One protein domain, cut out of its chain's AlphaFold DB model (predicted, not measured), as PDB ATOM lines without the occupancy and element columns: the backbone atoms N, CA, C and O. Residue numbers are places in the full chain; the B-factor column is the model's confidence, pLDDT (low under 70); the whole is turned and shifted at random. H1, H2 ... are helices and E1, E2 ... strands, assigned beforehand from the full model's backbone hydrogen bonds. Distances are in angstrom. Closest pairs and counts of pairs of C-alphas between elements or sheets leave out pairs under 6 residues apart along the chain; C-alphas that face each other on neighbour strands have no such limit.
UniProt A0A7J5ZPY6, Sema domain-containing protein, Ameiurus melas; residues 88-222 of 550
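AT A GLANCE: This is residues 88 to 222 of the 550 residues of the protein "Sema domain-containing protein" of Ameiurus melas (UniProt A0A7J5ZPY6). Two twisted sheets, E1 to E4 and E5 to E7, lie face to face as a sandwich, and a small head made of two short helices and the hairpin E8 and E9 sits at one end of it. The loop of residues 121 to 130, between E3 and E4, sticks out from the sandwich. The printed part has 135 residues, with named elements in the order E1 E2 E3 E4 E5 E6 E7 H1 H2 E8 E9; the sheets run E1 - E2 - E3 - E4, E5 - E6 - E7 and E8 - E9, all antiparallel. The class is mostly strand, though under half of the residues, 65, are in named elements. The whole is compact, with a radius of gyration of the C-alphas of 16.1 A and spans of 44 by 40 by 26 A.

HOW THE PARTS SIT: E1, residues 88 to 96, and E2, residues 102 to 109, form a hairpin, with N 91 and O 106 3.0 A apart. E3, residues 113 to 119, follows beside E2, with N 107 and O 115 at 2.8 A. E4, residues 132 to 138, pairs with E3 through N 116 and O 135, 2.8 A. These four strands are a meander, each the antiparallel neighbour of the one before, and their sheet is twisted. E5, residues 157 to 161, E6, residues 166 to 170, and E7, residues 174 to 179, form a second meander, with N 159 and O 168 at 3.0 A and N 169 and O 176 at 2.9 A. The two sheets form a sandwich, their best planes 13 degrees apart and their strands at 23 degrees. The closest C-alphas of E1 and E5 are those of Lys 89 and Leu 158, 6.3 A apart. H1, residues 183 to 186, and H2, residues 190 to 195, only just touch, with 3 pairs of C-alphas within 8 A, and touch only at the corner by their link. E8, residues 201 to 204, and E9, residues 208 to 211, form a hairpin, with N 204 and O 208 at 3.0 A. The closest C-alphas of H2 and E8 are those of Met 190 and Trp 203, 6.2 A. In H2 every O i to N i+4 pair is within hydrogen-bond range; H1 is too short for such a pair.

IN THESE COORDINATES: E1 begins at C-alpha 88, (161.806, 148.100, 164.087), and is 22.2 A long; E2 is 23.1 A, E3 19.1 A, E4 18.9 A and E7 16.7 A. E9 ends at C-alpha 211, (134.138, 146.803, 167.600).

THE WHOLE: The C-alphas of Asp 124 and Thr 147, the two farthest apart, are 49.2 A apart. The printed part has no cut. The links E3 to E4 and E4 to E5 are long. Residues 121 to 130 are under 70 in pLDDT.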
ATOM      1  N   ASN A  88     161.234 147.235 165.130       94.06
ATOM      2  CA  ASN A  88     161.806 148.100 164.087       94.06
ATOM      3  C   ASN A  88     160.774 148.774 163.156       94.06
ATOM      4  O   ASN A  88     161.161 149.387 162.155       94.06
ATOM      5  N   LYS A  89     159.476 148.656 163.462       97.06
ATOM      6  CA  LYS A  89     158.383 149.476 162.908       97.06
ATOM      7  C   LYS A  89     157.512 149.986 164.050       97.06
ATOM      8  O   LYS A  89     157.367 149.302 165.060       97.06
ATOM      9  N   MET A  90     156.908 151.153 163.867       97.19
ATOM     10  CA  MET A  90     155.963 151.753 164.805       97.19
ATOM     11  C   MET A  90     154.875 152.474 164.012       97.19
ATOM     12  O   MET A  90     155.196 153.239 163.106       97.19
ATOM     13  N   VAL A  91     153.614 152.270 164.385       98.06
ATOM     14  CA  VAL A  91     152.501 153.168 164.035       98.06
ATOM     15  C   VAL A  91     151.683 153.467 165.286       98.06
ATOM     16  O   VAL A  91     151.687 152.686 166.238       98.06
ATOM     17  N   VAL A  92     151.007 154.613 165.298       97.12
ATOM     18  CA  VAL A  92     150.254 155.103 166.457       97.12
ATOM     19  C   VAL A  92     148.890 155.593 165.989       97.12
ATOM     20  O   VAL A  92     148.820 156.391 165.059       97.12
ATOM     21  N   ASP A  93     147.827 155.138 166.646       96.31
ATOM     22  CA  ASP A  93     146.529 155.812 166.617       96.31
ATOM     23  C   ASP A  93     146.451 156.709 167.857       96.31
ATOM     24  O   ASP A  93     146.540 156.221 168.984       96.31
ATOM     25  N   THR A  94     146.339 158.022 167.669       95.12
ATOM     26  CA  THR A  94     146.184 158.999 168.764       95.12
ATOM     27  C   THR A  94     144.718 159.284 169.102       95.12
ATOM     28  O   THR A  94     144.441 160.172 169.900       95.12
ATOM     29  N   SER A  95     143.795 158.574 168.454       94.31
ATOM     30  CA  SER A  95     142.351 158.818 168.413       94.31
ATOM     31  C   SER A  95     141.547 157.516 168.542       94.31
ATOM     32  O   SER A  95     140.459 157.378 167.979       94.31
ATOM     33  N   ALA A  96     142.082 156.540 169.274       94.62
ATOM     34  CA  ALA A  96     141.479 155.223 169.407       94.62
ATOM     35  C   ALA A  96     140.208 155.244 170.277       94.62
ATOM     36  O   ALA A  96     140.101 155.982 171.259       94.62
ATOM     37  N   GLY A  97     139.269 154.357 169.940       93.31
ATOM     38  CA  GLY A  97     138.053 154.089 170.711       93.31
ATOM     39  C   GLY A  97     136.887 155.073 170.521       93.31
ATOM     40  O   GLY A  97     136.926 155.945 169.650       93.31
ATOM     41  N   PRO A  98     135.799 154.929 171.309       93.44
ATOM     42  CA  PRO A  98     134.534 155.642 171.094       93.44
ATOM     43  C   PRO A  98     134.627 157.167 171.156       93.44
ATOM     44  O   PRO A  98     133.877 157.851 170.456       93.44
ATOM     45  N   HIS A  99     135.517 157.695 171.997       92.69
ATOM     46  CA  HIS A  99     135.632 159.127 172.276       92.69
ATOM     47  C   HIS A  99     136.805 159.796 171.544       92.69
ATOM     48  O   HIS A  99     136.887 161.022 171.546       92.69
ATOM     49  N   GLY A 100     137.676 159.021 170.885       92.81
ATOM     50  CA  GLY A 100     138.859 159.542 170.194       92.81
ATOM     51  C   GLY A 100     139.945 160.081 171.133       92.81
ATOM     52  O   GLY A 100     140.731 160.930 170.726       92.81
ATOM     53  N   ASP A 101     139.965 159.621 172.384       91.88
ATOM     54  CA  ASP A 101     140.795 160.125 173.484       91.88
ATOM     55  C   ASP A 101     141.991 159.217 173.827       91.88
ATOM     56  O   ASP A 101     142.860 159.611 174.608       91.88
ATOM     57  N   ARG A 102     142.055 157.994 173.278       93.44
ATOM     58  CA  ARG A 102     143.071 156.993 173.649       93.44
ATOM     59  C   ARG A 102     144.190 156.876 172.622       93.44
ATOM     60  O   ARG A 102     143.969 156.910 171.417       93.44
ATOM     61  N   THR A 103     145.414 156.700 173.118       94.44
ATOM     62  CA  THR A 103     146.609 156.488 172.289       94.44
ATOM     63  C   THR A 103     146.969 155.003 172.260       94.44
ATOM     64  O   THR A 103     147.311 154.434 173.296       94.44
ATOM     65  N   VAL A 104     146.930 154.371 171.085       96.31
ATOM     66  CA  VAL A 104     147.340 152.971 170.881       96.31
ATOM     67  C   VAL A 104     148.567 152.919 169.977       96.31
ATOM     68  O   VAL A 104     148.569 153.472 168.880       96.31
ATOM     69  N   VAL A 105     149.610 152.227 170.430       97.00
ATOM     70  CA  VAL A 105     150.876 152.041 169.714       97.00
ATOM     71  C   VAL A 105     150.977 150.597 169.231       97.00
ATOM     72  O   VAL A 105     150.838 149.661 170.018       97.00
ATOM     73  N   PHE A 106     151.273 150.419 167.945       98.06
ATOM     74  CA  PHE A 106     151.552 149.122 167.335       98.06
ATOM     75  C   PHE A 106     153.031 149.054 166.942       98.06
ATOM     76  O   PHE A 106     153.512 149.886 166.169       98.06
ATOM     77  N   LEU A 107     153.759 148.069 167.470       97.56
ATOM     78  CA  LEU A 107     155.191 147.868 167.244       97.56
ATOM     79  C   LEU A 107     155.431 146.598 166.430       97.56
ATOM     80  O   LEU A 107     155.075 145.505 166.859       97.56
ATOM     81  N   GLY A 108     156.061 146.739 165.267       97.25
ATOM     82  CA  GLY A 108     156.398 145.620 164.391       97.25
ATOM     83  C   GLY A 108     157.820 145.105 164.616       97.25
ATOM     84  O   GLY A 108     158.760 145.898 164.722       97.25
ATOM     85  N   SER A 109     157.982 143.782 164.673       95.62
ATOM     86  CA  SER A 109     159.261 143.100 164.874       95.62
ATOM     87  C   SER A 109     159.926 142.673 163.562       95.62
ATOM     88  O   SER A 109     159.275 142.444 162.541       95.62
ATOM     89  N   ASN A 110     161.242 142.464 163.608       93.38
ATOM     90  CA  ASN A 110     162.016 141.874 162.513       93.38
ATOM     91  C   ASN A 110     161.678 140.396 162.207       93.38
ATOM     92  O   ASN A 110     162.262 139.844 161.280       93.38
ATOM     93  N   ARG A 111     160.754 139.764 162.952       92.88
ATOM     94  CA  ARG A 111     160.226 138.407 162.702       92.88
ATOM     95  C   ARG A 111     158.748 138.389 162.273       92.88
ATOM     96  O   ARG A 111     158.152 137.314 162.211       92.88
ATOM     97  N   GLY A 112     158.153 139.555 162.006       93.31
ATOM     98  CA  GLY A 112     156.759 139.679 161.565       93.31
ATOM     99  C   GLY A 112     155.726 139.693 162.693       93.31
ATOM    100  O   GLY A 112     154.527 139.683 162.422       93.31
ATOM    101  N   THR A 113     156.174 139.739 163.947       94.88
ATOM    102  CA  THR A 113     155.319 139.939 165.123       94.88
ATOM    103  C   THR A 113     154.833 141.385 165.183       94.88
ATOM    104  O   THR A 113     155.641 142.297 165.011       94.88
ATOM    105  N   ILE A 114     153.561 141.615 165.499       97.00
ATOM    106  CA  ILE A 114     153.035 142.926 165.894       97.00
ATOM    107  C   ILE A 114     152.683 142.878 167.383       97.00
ATOM    108  O   ILE A 114     151.937 142.000 167.810       97.00
ATOM    109  N   LEU A 115     153.197 143.827 168.165       96.56
ATOM    110  CA  LEU A 115     152.803 144.058 169.556       96.56
ATOM    111  C   LEU A 115     151.900 145.287 169.638       96.56
ATOM    112  O   LEU A 115     152.199 146.310 169.022       96.56
ATOM    113  N   LYS A 116     150.834 145.212 170.429       97.44
ATOM    114  CA  LYS A 116     149.857 146.283 170.634       97.44
ATOM    115  C   LYS A 116     149.894 146.764 172.082       97.44
ATOM    116  O   LYS A 116     149.788 145.960 173.007       97.44
ATOM    117  N   PHE A 117     149.992 148.077 172.271       95.81
ATOM    118  CA  PHE A 117     150.016 148.718 173.584       95.81
ATOM    119  C   PHE A 117     149.032 149.888 173.654       95.81
ATOM    120  O   PHE A 117     148.976 150.707 172.739       95.81
ATOM    121  N   LEU A 118     148.318 150.011 174.769       94.75
ATOM    122  CA  LEU A 118     147.667 151.253 175.186       94.75
ATOM    123  C   LEU A 118     148.700 152.125 175.907       94.75
ATOM    124  O   LEU A 118     149.347 151.668 176.849       94.75
ATOM    125  N   VAL A 119     148.820 153.387 175.503       90.88
ATOM    126  CA  VAL A 119     149.560 154.402 176.257       90.88
ATOM    127  C   VAL A 119     148.579 155.137 177.162       90.88
ATOM    128  O   VAL A 119     147.694 155.842 176.675       90.88
ATOM    129  N   VAL A 120     148.747 154.980 178.475       82.88
ATOM    130  CA  VAL A 120     147.994 155.746 179.475       82.88
ATOM    131  C   VAL A 120     148.809 156.978 179.869       82.88
ATOM    132  O   VAL A 120     149.968 156.898 180.298       82.88
ATOM    133  N   HIS A 121     148.183 158.141 179.713       69.25
ATOM    134  CA  HIS A 121     148.735 159.448 180.076       69.25
ATOM    135  C   HIS A 121     148.402 159.770 181.535       69.25
ATOM    136  O   HIS A 121     147.712 160.743 181.823       69.25
ATOM    137  N   ASP A 122     148.849 158.896 182.437       62.66
ATOM    138  CA  ASP A 122     148.590 159.033 183.870       62.66
ATOM    139  C   ASP A 122     149.275 160.285 184.448       62.66
ATOM    140  O   ASP A 122     150.369 160.671 184.013       62.66
ATOM    141  N   GLY A 123     148.592 160.950 185.378       54.69
ATOM    142  CA  GLY A 123     148.914 162.307 185.813       54.69
ATOM    143  C   GLY A 123     149.929 162.352 186.950       54.69
ATOM    144  O   GLY A 123     149.659 161.844 188.030       54.69
ATOM    145  N   ASP A 124     151.059 163.027 186.719       51.53
ATOM    146  CA  ASP A 124     152.107 163.393 187.698       51.53
ATOM    147  C   ASP A 124     152.850 162.232 188.406       51.53
ATOM    148  O   ASP A 124     153.976 162.418 188.873       51.53
ATOM    149  N   ASP A 125     152.299 161.013 188.436       52.16
ATOM    150  CA  ASP A 125     152.911 159.882 189.136       52.16
ATOM    151  C   ASP A 125     154.141 159.324 188.393       52.16
ATOM    152  O   ASP A 125     154.081 158.487 187.486       52.16
ATOM    153  N   MET A 126     155.311 159.796 188.822       49.81
ATOM    154  CA  MET A 126     156.614 159.380 188.309       49.81
ATOM    155  C   MET A 126     156.895 157.878 188.490       49.81
ATOM    156  O   MET A 126     157.800 157.371 187.821       49.81
ATOM    157  N   ALA A 127     156.159 157.147 189.334       48.06
ATOM    158  CA  ALA A 127     156.399 155.726 189.583       48.06
ATOM    159  C   ALA A 127     155.685 154.786 188.593       48.06
ATOM    160  O   ALA A 127     156.224 153.720 188.281       48.06
ATOM    161  N   SER A 128     154.508 155.149 188.066       52.28
ATOM    162  CA  SER A 128     153.691 154.214 187.279       52.28
ATOM    163  C   SER A 128     154.174 154.090 185.820       52.28
ATOM    164  O   SER A 128     154.359 155.060 185.083       52.28
ATOM    165  N   ASN A 129     154.403 152.856 185.359       54.44
ATOM    166  CA  ASN A 129     154.565 152.547 183.934       54.44
ATOM    167  C   ASN A 129     153.220 152.073 183.378       54.44
ATOM    168  O   ASN A 129     153.058 150.910 183.029       54.44
ATOM    169  N   ALA A 130     152.250 152.985 183.312       64.88
ATOM    170  CA  ALA A 130     150.857 152.695 182.962       64.88
ATOM    171  C   ALA A 130     150.612 152.271 181.487       64.88
ATOM    172  O   ALA A 130     149.474 152.249 181.029       64.88
ATOM    173  N   ASN A 131     151.652 151.921 180.722       83.12
ATOM    174  CA  ASN A 131     151.500 151.440 179.347       83.12
ATOM    175  C   ASN A 131     151.077 149.966 179.352       83.12
ATOM    176  O   ASN A 131     151.868 149.086 179.689       83.12
ATOM    177  N   VAL A 132     149.829 149.695 178.970       91.19
ATOM    178  CA  VAL A 132     149.234 148.356 179.028       91.19
ATOM    179  C   VAL A 132     149.558 147.599 177.745       91.19
ATOM    180  O   VAL A 132     149.230 148.054 176.650       91.19
ATOM    181  N   PHE A 133     150.186 146.433 177.870       93.62
ATOM    182  CA  PHE A 133     150.289 145.467 176.778       93.62
ATOM    183  C   PHE A 133     148.911 144.838 176.539       93.62
ATOM    184  O   PHE A 133     148.332 144.280 177.466       93.62
ATOM    185  N   LEU A 134     148.379 144.971 175.321       95.44
ATOM    186  CA  LEU A 134     147.031 144.513 174.966       95.44
ATOM    187  C   LEU A 134     147.044 143.203 174.173       95.44
ATOM    188  O   LEU A 134     146.170 142.363 174.357       95.44
ATOM    189  N   GLU A 135     147.976 143.055 173.228       95.06
ATOM    190  CA  GLU A 135     147.940 141.956 172.259       95.06
ATOM    191  C   GLU A 135     149.316 141.714 171.617       95.06
ATOM    192  O   GLU A 135     150.051 142.658 171.317       95.06
ATOM    193  N   GLU A 136     149.634 140.452 171.334       94.62
ATOM    194  CA  GLU A 136     150.713 140.040 170.429       94.62
ATOM    195  C   GLU A 136     150.102 139.221 169.283       94.62
ATOM    196  O   GLU A 136     149.203 138.403 169.482       94.62
ATOM    197  N   LEU A 137     150.534 139.509 168.057       93.75
ATOM    198  CA  LEU A 137     150.030 138.909 166.827       93.75
ATOM    199  C   LEU A 137     151.205 138.438 165.973       93.75
ATOM    200  O   LEU A 137     152.068 139.235 165.601       93.75
ATOM    201  N   GLU A 138     151.194 137.173 165.571       93.69
ATOM    202  CA  GLU A 138     152.006 136.713 164.448       93.69
ATOM    203  C   GLU A 138     151.380 137.228 163.142       93.69
ATOM    204  O   GLU A 138     150.321 136.771 162.718       93.69
ATOM    205  N   GLY A 139     151.993 138.250 162.538       90.88
ATOM    206  CA  GLY A 139     151.468 138.882 161.329       90.88
ATOM    207  C   GLY A 139     151.741 138.072 160.062       90.88
ATOM    208  O   GLY A 139     150.896 138.022 159.176       90.88
ATOM    209  N   PHE A 140     152.911 137.432 159.973       92.94
ATOM    210  CA  PHE A 140     153.306 136.606 158.831       92.94
ATOM    211  C   PHE A 140     152.637 135.223 158.880       92.94
ATOM    212  O   PHE A 140     152.730 134.533 159.889       92.94
ATOM    213  N   ASN A 141     152.034 134.782 157.772       90.88
ATOM    214  CA  ASN A 141     151.469 133.437 157.640       90.88
ATOM    215  C   ASN A 141     152.202 132.665 156.519       90.88
ATOM    216  O   ASN A 141     152.094 133.070 155.356       90.88
ATOM    217  N   PRO A 142     152.916 131.560 156.819       90.44
ATOM    218  CA  PRO A 142     153.701 130.839 155.816       90.44
ATOM    219  C   PRO A 142     152.851 130.117 154.758       90.44
ATOM    220  O   PRO A 142     153.284 129.996 153.618       90.44
ATOM    221  N   GLU A 143     151.625 129.694 155.086       89.56
ATOM    222  CA  GLU A 143     150.714 129.032 154.134       89.56
ATOM    223  C   GLU A 143     150.200 129.987 153.044       89.56
ATOM    224  O   GLU A 143     149.771 129.545 151.981       89.56
ATOM    225  N   LYS A 144     150.197 131.298 153.322       89.00
ATOM    226  CA  LYS A 144     149.596 132.331 152.458       89.00
ATOM    227  C   LYS A 144     150.596 133.311 151.859       89.00
ATOM    228  O   LYS A 144     150.250 133.977 150.887       89.00
ATOM    229  N   CYS A 145     151.786 133.445 152.442       89.12
ATOM    230  CA  CYS A 145     152.779 134.430 152.018       89.12
ATOM    231  C   CYS A 145     153.969 133.825 151.277       89.12
ATOM    232  O   CYS A 145     154.267 134.302 150.189       89.12
ATOM    233  N   ALA A 146     154.684 132.874 151.884       88.62
ATOM    234  CA  ALA A 146     155.841 132.169 151.323       88.62
ATOM    235  C   ALA A 146     156.364 131.136 152.337       88.62
ATOM    236  O   ALA A 146     156.089 131.241 153.534       88.62
ATOM    237  N   THR A 147     157.209 130.209 151.876       88.31
ATOM    238  CA  THR A 147     157.999 129.295 152.721       88.31
ATOM    239  C   THR A 147     158.648 130.018 153.907       88.31
ATOM    240  O   THR A 147     159.325 131.037 153.731       88.31
ATOM    241  N   ASP A 148     158.471 129.469 155.114       91.56
ATOM    242  CA  ASP A 148     158.974 130.081 156.346       91.56
ATOM    243  C   ASP A 148     160.502 130.253 156.304       91.56
ATOM    244  O   ASP A 148     161.268 129.295 156.175       91.56
ATOM    245  N   SER A 149     160.940 131.506 156.392       93.31
ATOM    246  CA  SER A 149     162.341 131.899 156.464       93.31
ATOM    247  C   SER A 149     162.477 133.235 157.207       93.31
ATOM    248  O   SER A 149     161.556 134.061 157.164       93.31
ATOM    249  N   PRO A 150     163.627 133.510 157.859       92.00
ATOM    250  CA  PRO A 150     163.878 134.801 158.507       92.00
ATOM    251  C   PRO A 150     163.716 136.000 157.562       92.00
ATOM    252  O   PRO A 150     163.279 137.064 157.991       92.00
ATOM    253  N   GLN A 151     164.038 135.815 156.279       92.31
ATOM    254  CA  GLN A 151     163.891 136.812 155.225       92.31
ATOM    255  C   GLN A 151     162.415 137.043 154.870       92.31
ATOM    256  O   GLN A 151     161.973 138.187 154.878       92.31
ATOM    257  N   ALA A 152     161.623 135.991 154.622       93.12
ATOM    258  CA  ALA A 152     160.193 136.141 154.320       93.12
ATOM    259  C   ALA A 152     159.408 136.767 155.489       93.12
ATOM    260  O   ALA A 152     158.504 137.573 155.276       93.12
ATOM    261  N   ARG A 153     159.812 136.472 156.731       94.19
ATOM    262  CA  ARG A 153     159.272 137.071 157.962       94.19
ATOM    263  C   ARG A 153     159.700 138.525 158.215       94.19
ATOM    264  O   ARG A 153     159.245 139.120 159.194       94.19
ATOM    265  N   GLN A 154     160.562 139.119 157.389       95.19
ATOM    266  CA  GLN A 154     161.035 140.486 157.603       95.19
ATOM    267  C   GLN A 154     159.927 141.510 157.305       95.19
ATOM    268  O   GLN A 154     159.585 141.758 156.151       95.19
ATOM    269  N   LEU A 155     159.404 142.162 158.347       96.44
ATOM    270  CA  LEU A 155     158.419 143.233 158.198       96.44
ATOM    271  C   LEU A 155     159.063 144.482 157.563       96.44
ATOM    272  O   LEU A 155     159.812 145.225 158.209       96.44
ATOM    273  N   LEU A 156     158.759 144.709 156.285       96.50
ATOM    274  CA  LEU A 156     159.275 145.812 155.476       96.50
ATOM    275  C   LEU A 156     158.583 147.132 155.824       96.50
ATOM    276  O   LEU A 156     159.249 148.154 155.978       96.50
ATOM    277  N   SER A 157     157.262 147.099 156.004       97.19
ATOM    278  CA  SER A 157     156.458 148.261 156.388       97.19
ATOM    279  C   SER A 157     155.285 147.867 157.282       97.19
ATOM    280  O   SER A 157     154.790 146.741 157.225       97.19
ATOM    281  N   LEU A 158     154.848 148.826 158.092       98.12
ATOM    282  CA  LEU A 158     153.627 148.793 158.885       98.12
ATOM    283  C   LEU A 158     152.953 150.153 158.695       98.12
ATOM    284  O   LEU A 158     153.588 151.177 158.945       98.12
ATOM    285  N   SER A 159     151.697 150.175 158.261       97.94
ATOM    286  CA  SER A 159     150.896 151.400 158.168       97.94
ATOM    287  C   SER A 159     149.513 151.200 158.786       97.94
ATOM    288  O   SER A 159     148.992 150.085 158.833       97.94
ATOM    289  N   LEU A 160     148.933 152.287 159.297       97.38
ATOM    290  CA  LEU A 160     147.582 152.327 159.851       97.38
ATOM    291  C   LEU A 160     146.656 153.024 158.849       97.38
ATOM    292  O   LEU A 160     146.831 154.204 158.560       97.38
ATOM    293  N   ASP A 161     145.652 152.302 158.362       95.38
ATOM    294  CA  ASP A 161     144.474 152.879 157.724       95.38
ATOM    295  C   ASP A 161     143.413 153.116 158.809       95.38
ATOM    296  O   ASP A 161     142.708 152.195 159.236       95.38
ATOM    297  N   SER A 162     143.326 154.363 159.270       89.19
ATOM    298  CA  SER A 162     142.357 154.803 160.277       89.19
ATOM    299  C   SER A 162     140.924 154.895 159.740       89.19
ATOM    300  O   SER A 162     139.986 154.801 160.527       89.19
ATOM    301  N   VAL A 163     140.729 155.024 158.421       89.25
ATOM    302  CA  VAL A 163     139.400 155.136 157.792       89.25
ATOM    303  C   VAL A 163     138.710 153.776 157.752       89.25
ATOM    304  O   VAL A 163     137.515 153.675 158.030       89.25
ATOM    305  N   SER A 164     139.455 152.712 157.438       90.56
ATOM    306  CA  SER A 164     138.930 151.341 157.451       90.56
ATOM    307  C   SER A 164     139.251 150.553 158.731       90.56
ATOM    308  O   SER A 164     138.841 149.395 158.846       90.56
ATOM    309  N   HIS A 165     139.924 151.189 159.700       92.94
ATOM    310  CA  HIS A 165     140.383 150.628 160.978       92.94
ATOM    311  C   HIS A 165     141.208 149.336 160.821       92.94
ATOM    312  O   HIS A 165     140.954 148.318 161.477       92.94
ATOM    313  N   THR A 166     142.220 149.368 159.948       96.06
ATOM    314  CA  THR A 166     143.125 148.227 159.728       96.06
ATOM    315  C   THR A 166     144.594 148.612 159.676       96.06
ATOM    316  O   THR A 166     144.956 149.674 159.181       96.06
ATOM    317  N   LEU A 167     145.445 147.695 160.125       97.62
ATOM    318  CA  LEU A 167     146.874 147.705 159.853       97.62
ATOM    319  C   LEU A 167     147.141 147.048 158.495       97.62
ATOM    320  O   LEU A 167     146.556 146.007 158.183       97.62
ATOM    321  N   LEU A 168     148.061 147.622 157.725       97.62
ATOM    322  CA  LEU A 168     148.653 147.001 156.544       97.62
ATOM    323  C   LEU A 168     150.098 146.615 156.877       97.62
ATOM    324  O   LEU A 168     150.919 147.466 157.225       97.62
ATOM    325  N   LEU A 169     150.393 145.320 156.799       97.69
ATOM    326  CA  LEU A 169     151.703 144.733 157.062       97.69
ATOM    327  C   LEU A 169     152.314 144.335 155.716       97.69
ATOM    328  O   LEU A 169     151.697 143.569 154.977       97.69
ATOM    329  N   ALA A 170     153.509 144.829 155.396       96.94
ATOM    330  CA  ALA A 170     154.211 144.478 154.162       96.94
ATOM    331  C   ALA A 170     155.407 143.560 154.446       96.94
ATOM    332  O   ALA A 170     156.291 143.906 155.233       96.94
ATOM    333  N   PHE A 171     155.444 142.426 153.755       96.12
ATOM    334  CA  PHE A 171     156.510 141.423 153.746       96.12
ATOM    335  C   PHE A 171     157.054 141.270 152.309       96.12
ATOM    336  O   PHE A 171     156.416 141.756 151.375       96.12
ATOM    337  N   PRO A 172     158.201 140.601 152.078       94.81
ATOM    338  CA  PRO A 172     158.803 140.525 150.742       94.81
ATOM    339  C   PRO A 172     157.936 139.854 149.667       94.81
ATOM    340  O   PRO A 172     158.073 140.195 148.497       94.81
ATOM    341  N   SER A 173     157.052 138.924 150.044       93.06
ATOM    342  CA  SER A 173     156.169 138.200 149.114       93.06
ATOM    343  C   SER A 173     154.682 138.550 149.238       93.06
ATOM    344  O   SER A 173     153.901 138.171 148.364       93.06
ATOM    345  N   CYS A 174     154.264 139.254 150.299       94.50
ATOM    346  CA  CYS A 174     152.849 139.510 150.570       94.50
ATOM    347  C   CYS A 174     152.571 140.826 151.313       94.50
ATOM    348  O   CYS A 174     153.386 141.322 152.093       94.50
ATOM    349  N   VAL A 175     151.360 141.353 151.124       96.25
ATOM    350  CA  VAL A 175     150.765 142.420 151.941       96.25
ATOM    351  C   VAL A 175     149.545 141.859 152.668       96.25
ATOM    352  O   VAL A 175     148.740 141.134 152.081       96.25
ATOM    353  N   ILE A 176     149.402 142.182 153.951       95.62
ATOM    354  CA  ILE A 176     148.385 141.601 154.834       95.62
ATOM    355  C   ILE A 176     147.587 142.728 155.491       95.62
ATOM    356  O   ILE A 176     148.169 143.638 156.080       95.62
ATOM    357  N   ARG A 177     146.254 142.667 155.407       95.81
ATOM    358  CA  ARG A 177     145.329 143.621 156.039       95.81
ATOM    359  C   ARG A 177     144.703 142.995 157.283       95.81
ATOM    360  O   ARG A 177     143.978 142.005 157.179       95.81
ATOM    361  N   VAL A 178     144.964 143.593 158.443       95.44
ATOM    362  CA  VAL A 178     144.581 143.097 159.776       95.44
ATOM    363  C   VAL A 178     143.690 144.130 160.489       95.44
ATOM    364  O   VAL A 178     144.080 145.294 160.555       95.44
ATOM    365  N   PRO A 179     142.529 143.761 161.063       95.75
ATOM    366  CA  PRO A 179     141.752 144.647 161.943       95.75
ATOM    367  C   PRO A 179     142.558 145.155 163.146       95.75
ATOM    368  O   PRO A 179     143.219 144.362 163.811       95.75
ATOM    369  N   VAL A 180     142.454 146.449 163.483       96.06
ATOM    370  CA  VAL A 180     143.171 147.037 164.645       96.06
ATOM    371  C   VAL A 180     142.776 146.425 165.998       96.06
ATOM    372  O   VAL A 180     143.480 146.628 166.988       96.06
ATOM    373  N   ALA A 181     141.672 145.677 166.054       95.81
ATOM    374  CA  ALA A 181     141.218 144.919 167.215       95.81
ATOM    375  C   ALA A 181     140.426 143.670 166.803       95.81
ATOM    376  O   ALA A 181     139.718 143.672 165.792       95.81
ATOM    377  N   ARG A 182     140.507 142.607 167.614       93.69
ATOM    378  CA  ARG A 182     139.848 141.310 167.366       93.69
ATOM    379  C   ARG A 182     138.741 141.006 168.383       93.69
ATOM    380  O   ARG A 182     138.591 139.875 168.827       93.69
ATOM    381  N   CYS A 183     137.900 142.001 168.692       94.62
ATOM    382  CA  CYS A 183     136.816 141.923 169.691       94.62
ATOM    383  C   CYS A 183     135.891 140.693 169.551       94.62
ATOM    384  O   CYS A 183     135.307 140.239 170.532       94.62
ATOM    385  N   HIS A 184     135.770 140.131 168.341       91.88
ATOM    386  CA  HIS A 184     135.004 138.912 168.068       91.88
ATOM    387  C   HIS A 184     135.497 137.681 168.851       91.88
ATOM    388  O   HIS A 184     134.697 136.784 169.115       91.88
ATOM    389  N   LEU A 185     136.769 137.640 169.264       90.81
ATOM    390  CA  LEU A 185     137.314 136.586 170.125       90.81
ATOM    391  C   LEU A 185     136.590 136.556 171.483       90.81
ATOM    392  O   LEU A 185     136.229 135.494 171.976       90.81
ATOM    393  N   TYR A 186     136.269 137.727 172.037       91.50
ATOM    394  CA  TYR A 186     135.568 137.871 173.317       91.50
ATOM    395  C   TYR A 186     134.034 137.922 173.168       91.50
ATOM    396  O   TYR A 186     133.323 138.226 174.126       91.50
ATOM    397  N   SER A 187     133.495 137.628 171.977       86.88
ATOM    398  CA  SER A 187     132.082 137.846 171.605       86.88
ATOM    399  C   SER A 187     131.036 137.174 172.503       86.88
ATOM    400  O   SER A 187     129.885 137.583 172.481       86.88
ATOM    401  N   ARG A 188     131.400 136.175 173.314       87.88
ATOM    402  CA  ARG A 188     130.471 135.472 174.223       87.88
ATOM    403  C   ARG A 188     130.731 135.710 175.711       87.88
ATOM    404  O   ARG A 188     129.968 135.219 176.532       87.88
ATOM    405  N   CYS A 189     131.789 136.438 176.060       92.12
ATOM    406  CA  CYS A 189     132.262 136.560 177.435       92.12
ATOM    407  C   CYS A 189     132.467 138.031 177.811       92.12
ATOM    408  O   CYS A 189     133.453 138.655 177.412       92.12
ATOM    409  N   MET A 190     131.549 138.575 178.615       94.00
ATOM    410  CA  MET A 190     131.623 139.960 179.095       94.00
ATOM    411  C   MET A 190     132.906 140.206 179.895       94.00
ATOM    412  O   MET A 190     133.596 141.190 179.646       94.00
ATOM    413  N   LYS A 191     133.277 139.264 180.772       94.56
ATOM    414  CA  LYS A 191     134.501 139.319 181.580       94.56
ATOM    415  C   LYS A 191     135.748 139.509 180.715       94.56
ATOM    416  O   LYS A 191     136.457 140.490 180.897       94.56
ATOM    417  N   ASN A 192     135.963 138.663 179.708       94.69
ATOM    418  CA  ASN A 192     137.129 138.774 178.823       94.69
ATOM    419  C   ASN A 192     137.057 140.013 177.913       94.69
ATOM    420  O   ASN A 192     138.089 140.602 177.612       94.69
ATOM    421  N   CYS A 193     135.856 140.450 177.516       95.88
ATOM    422  CA  CYS A 193     135.679 141.685 176.749       95.88
ATOM    423  C   CYS A 193     136.159 142.914 177.540       95.88
ATOM    424  O   CYS A 193     136.962 143.691 177.028       95.88
ATOM    425  N   ILE A 194     135.730 143.053 178.799       95.69
ATOM    426  CA  ILE A 194     136.144 144.150 179.687       95.69
ATOM    427  C   ILE A 194     137.622 144.002 180.096       95.69
ATOM    428  O   ILE A 194     138.380 144.966 180.009       95.69
ATOM    429  N   ALA A 195     138.070 142.794 180.454       94.88
ATOM    430  CA  ALA A 195     139.462 142.522 180.827       94.88
ATOM    431  C   ALA A 195     140.469 142.735 179.682       94.88
ATOM    432  O   ALA A 195     141.644 142.961 179.958       94.88
ATOM    433  N   SER A 196     140.032 142.708 178.414       95.12
ATOM    434  CA  SER A 196     140.902 143.007 177.267       95.12
ATOM    435  C   SER A 196     141.470 144.429 177.298       95.12
ATOM    436  O   SER A 196     142.531 144.668 176.723       95.12
ATOM    437  N   ARG A 197     140.761 145.375 177.943       95.75
ATOM    438  CA  ARG A 197     141.091 146.812 178.024       95.75
ATOM    439  C   ARG A 197     141.355 147.491 176.668       95.75
ATOM    440  O   ARG A 197     141.916 148.584 176.616       95.75
ATOM    441  N   ASP A 198     140.955 146.853 175.571       96.94
ATOM    442  CA  ASP A 198     141.220 147.297 174.208       96.94
ATOM    443  C   ASP A 198     140.296 148.476 173.847       96.94
ATOM    444  O   ASP A 198     139.084 148.267 173.766       96.94
ATOM    445  N   PRO A 199     140.805 149.701 173.589       96.12
ATOM    446  CA  PRO A 199     139.954 150.874 173.368       96.12
ATOM    447  C   PRO A 199     138.964 150.744 172.208       96.12
ATOM    448  O   PRO A 199     137.968 151.457 172.180       96.12
ATOM    449  N   TYR A 200     139.226 149.861 171.238       96.75
ATOM    450  CA  TYR A 200     138.314 149.621 170.119       96.75
ATOM    451  C   TYR A 200     137.217 148.585 170.426       96.75
ATOM    452  O   TYR A 200     136.385 148.327 169.556       96.75
ATOM    453  N   CYS A 201     137.214 147.958 171.605       96.62
ATOM    454  CA  CYS A 201     136.279 146.902 171.979       96.62
ATOM    455  C   CYS A 201     135.405 147.308 173.168       96.62
ATOM    456  O   CYS A 201     135.864 147.927 174.121       96.62
ATOM    457  N   GLY A 202     134.147 146.874 173.152       96.06
ATOM    458  CA  GLY A 202     133.289 146.948 174.330       96.06
ATOM    459  C   GLY A 202     132.100 146.005 174.246       96.06
ATOM    460  O   GLY A 202     131.729 145.511 173.174       96.06
ATOM    461  N   TRP A 203     131.511 145.732 175.403       95.75
ATOM    462  CA  TRP A 203     130.351 144.867 175.532       95.75
ATOM    463  C   TRP A 203     129.087 145.629 175.141       95.75
ATOM    464  O   TRP A 203     128.878 146.760 175.567       95.75
ATOM    465  N   THR A 204     128.235 145.037 174.307       93.75
ATOM    466  CA  THR A 204     127.027 145.702 173.791       93.75
ATOM    467  C   THR A 204     125.754 145.019 174.276       93.75
ATOM    468  O   THR A 204     125.759 143.837 174.619       93.75
ATOM    469  N   LYS A 205     124.618 145.731 174.206       84.94
ATOM    470  CA  LYS A 205     123.282 145.187 174.535       84.94
ATOM    471  C   LYS A 205     122.851 143.953 173.720       84.94
ATOM    472  O   LYS A 205     121.842 143.351 174.060       84.94
ATOM    473  N   GLY A 206     123.593 143.561 172.682       82.56
ATOM    474  CA  GLY A 206     123.426 142.269 172.009       82.56
ATOM    475  C   GLY A 206     124.028 141.079 172.770       82.56
ATOM    476  O   GLY A 206     124.167 140.015 172.176       82.56
ATOM    477  N   SER A 207     124.443 141.263 174.032       88.88
ATOM    478  CA  SER A 207     125.216 140.296 174.827       88.88
ATOM    479  C   SER A 207     126.463 139.805 174.089       88.88
ATOM    480  O   SER A 207     126.750 138.610 174.055       88.88
ATOM    481  N   THR A 208     127.178 140.740 173.454       94.00
ATOM    482  CA  THR A 208     128.375 140.434 172.663       94.00
ATOM    483  C   THR A 208     129.397 141.563 172.671       94.00
ATOM    484  O   THR A 208     129.053 142.747 172.550       94.00
ATOM    485  N   CYS A 209     130.671 141.180 172.743       95.50
ATOM    486  CA  CYS A 209     131.807 142.074 172.545       95.50
ATOM    487  C   CYS A 209     131.878 142.500 171.074       95.50
ATOM    488  O   CYS A 209     131.848 141.652 170.180       95.50
ATOM    489  N   SER A 210     131.928 143.805 170.814       94.62
ATOM    490  CA  SER A 210     131.877 144.375 169.463       94.62
ATOM    491  C   SER A 210     132.937 145.449 169.261       94.62
ATOM    492  O   SER A 210     133.383 146.081 170.215       94.62
ATOM    493  N   PHE A 211     133.298 145.676 167.996       94.94
ATOM    494  CA  PHE A 211     134.138 146.803 167.600       94.94
ATOM    495  C   PHE A 211     133.363 148.123 167.723       94.94
ATOM    496  O   PHE A 211     132.267 148.258 167.169       94.94
ATOM    497  N   LEU A 212     133.947 149.104 168.406       93.88
ATOM    498  CA  LEU A 212     133.375 150.426 168.628       93.88
ATOM    499  C   LEU A 212     134.074 151.466 167.744       93.88
ATOM    500  O   LEU A 212     135.287 151.650 167.805       93.88
ATOM    501  N   ARG A 213     133.289 152.174 166.925       89.44
ATOM    502  CA  ARG A 213     133.762 153.323 166.138       89.44
ATOM    503  C   ARG A 213     133.733 154.600 166.973       89.44
ATOM    504  O   ARG A 213     132.824 154.775 167.787       89.44
ATOM    505  N   ALA A 214     134.655 155.518 166.693       89.19
ATOM    506  CA  ALA A 214     134.599 156.883 167.207       89.19
ATOM    507  C   ALA A 214     133.226 157.523 166.914       89.19
ATOM    508  O   ALA A 214     132.673 157.370 165.821       89.19
ATOM    509  N   GLY A 215     132.643 158.200 167.906       86.81
ATOM    510  CA  GLY A 215     131.313 158.807 167.802       86.81
ATOM    511  C   GLY A 215     130.139 157.815 167.770       86.81
ATOM    512  O   GLY A 215     129.032 158.205 167.387       86.81
ATOM    513  N   THR A 216     130.338 156.544 168.149       88.44
ATOM    514  CA  THR A 216     129.235 155.572 168.244       88.44
ATOM    515  C   THR A 216     128.136 156.053 169.202       88.44
ATOM    516  O   THR A 216     128.399 156.579 170.280       88.44
ATOM    517  N   ARG A 217     126.874 155.853 168.802       87.81
ATOM    518  CA  ARG A 217     125.676 156.141 169.618       87.81
ATOM    519  C   ARG A 217     125.047 154.884 170.224       87.81
ATOM    520  O   ARG A 217     123.991 154.965 170.845       87.81
ATOM    521  N   LEU A 218     125.646 153.716 169.992       87.31
ATOM    522  CA  LEU A 218     125.185 152.466 170.588       87.31
ATOM    523  C   LEU A 218     125.555 152.447 172.078       87.31
ATOM    524  O   LEU A 218     126.668 152.842 172.410       87.31
ATOM    525  N   PRO A 219     124.680 151.966 172.977       92.38
ATOM    526  CA  PRO A 219     125.060 151.730 174.363       92.38
ATOM    527  C   PRO A 219     126.045 150.555 174.440       92.38
ATOM    528  O   PRO A 219     125.707 149.428 174.060       92.38
ATOM    529  N   PHE A 220     127.240 150.841 174.945       94.75
ATOM    530  CA  PHE A 220     128.312 149.887 175.211       94.75
ATOM    531  C   PHE A 220     128.801 150.024 176.659       94.75
ATOM    532  O   PHE A 220     128.534 151.027 177.322       94.75
ATOM    533  N   GLU A 221     129.547 149.027 177.113       94.81
ATOM    534  CA  GLU A 221     130.257 149.009 178.387       94.81
ATOM    535  C   GLU A 221     131.722 148.632 178.132       94.81
ATOM    536  O   GLU A 221     132.009 147.705 177.370       94.81
ATOM    537  N   GLN A 222     132.650 149.385 178.721       95.06
ATOM    538  CA  GLN A 222     134.093 149.178 178.610       95.06
ATOM    539  C   GLN A 222     134.781 149.717 179.870       95.06
ATOM    540  O   GLN A 222     134.343 150.727 180.419       95.06
TER     541      GLN A 222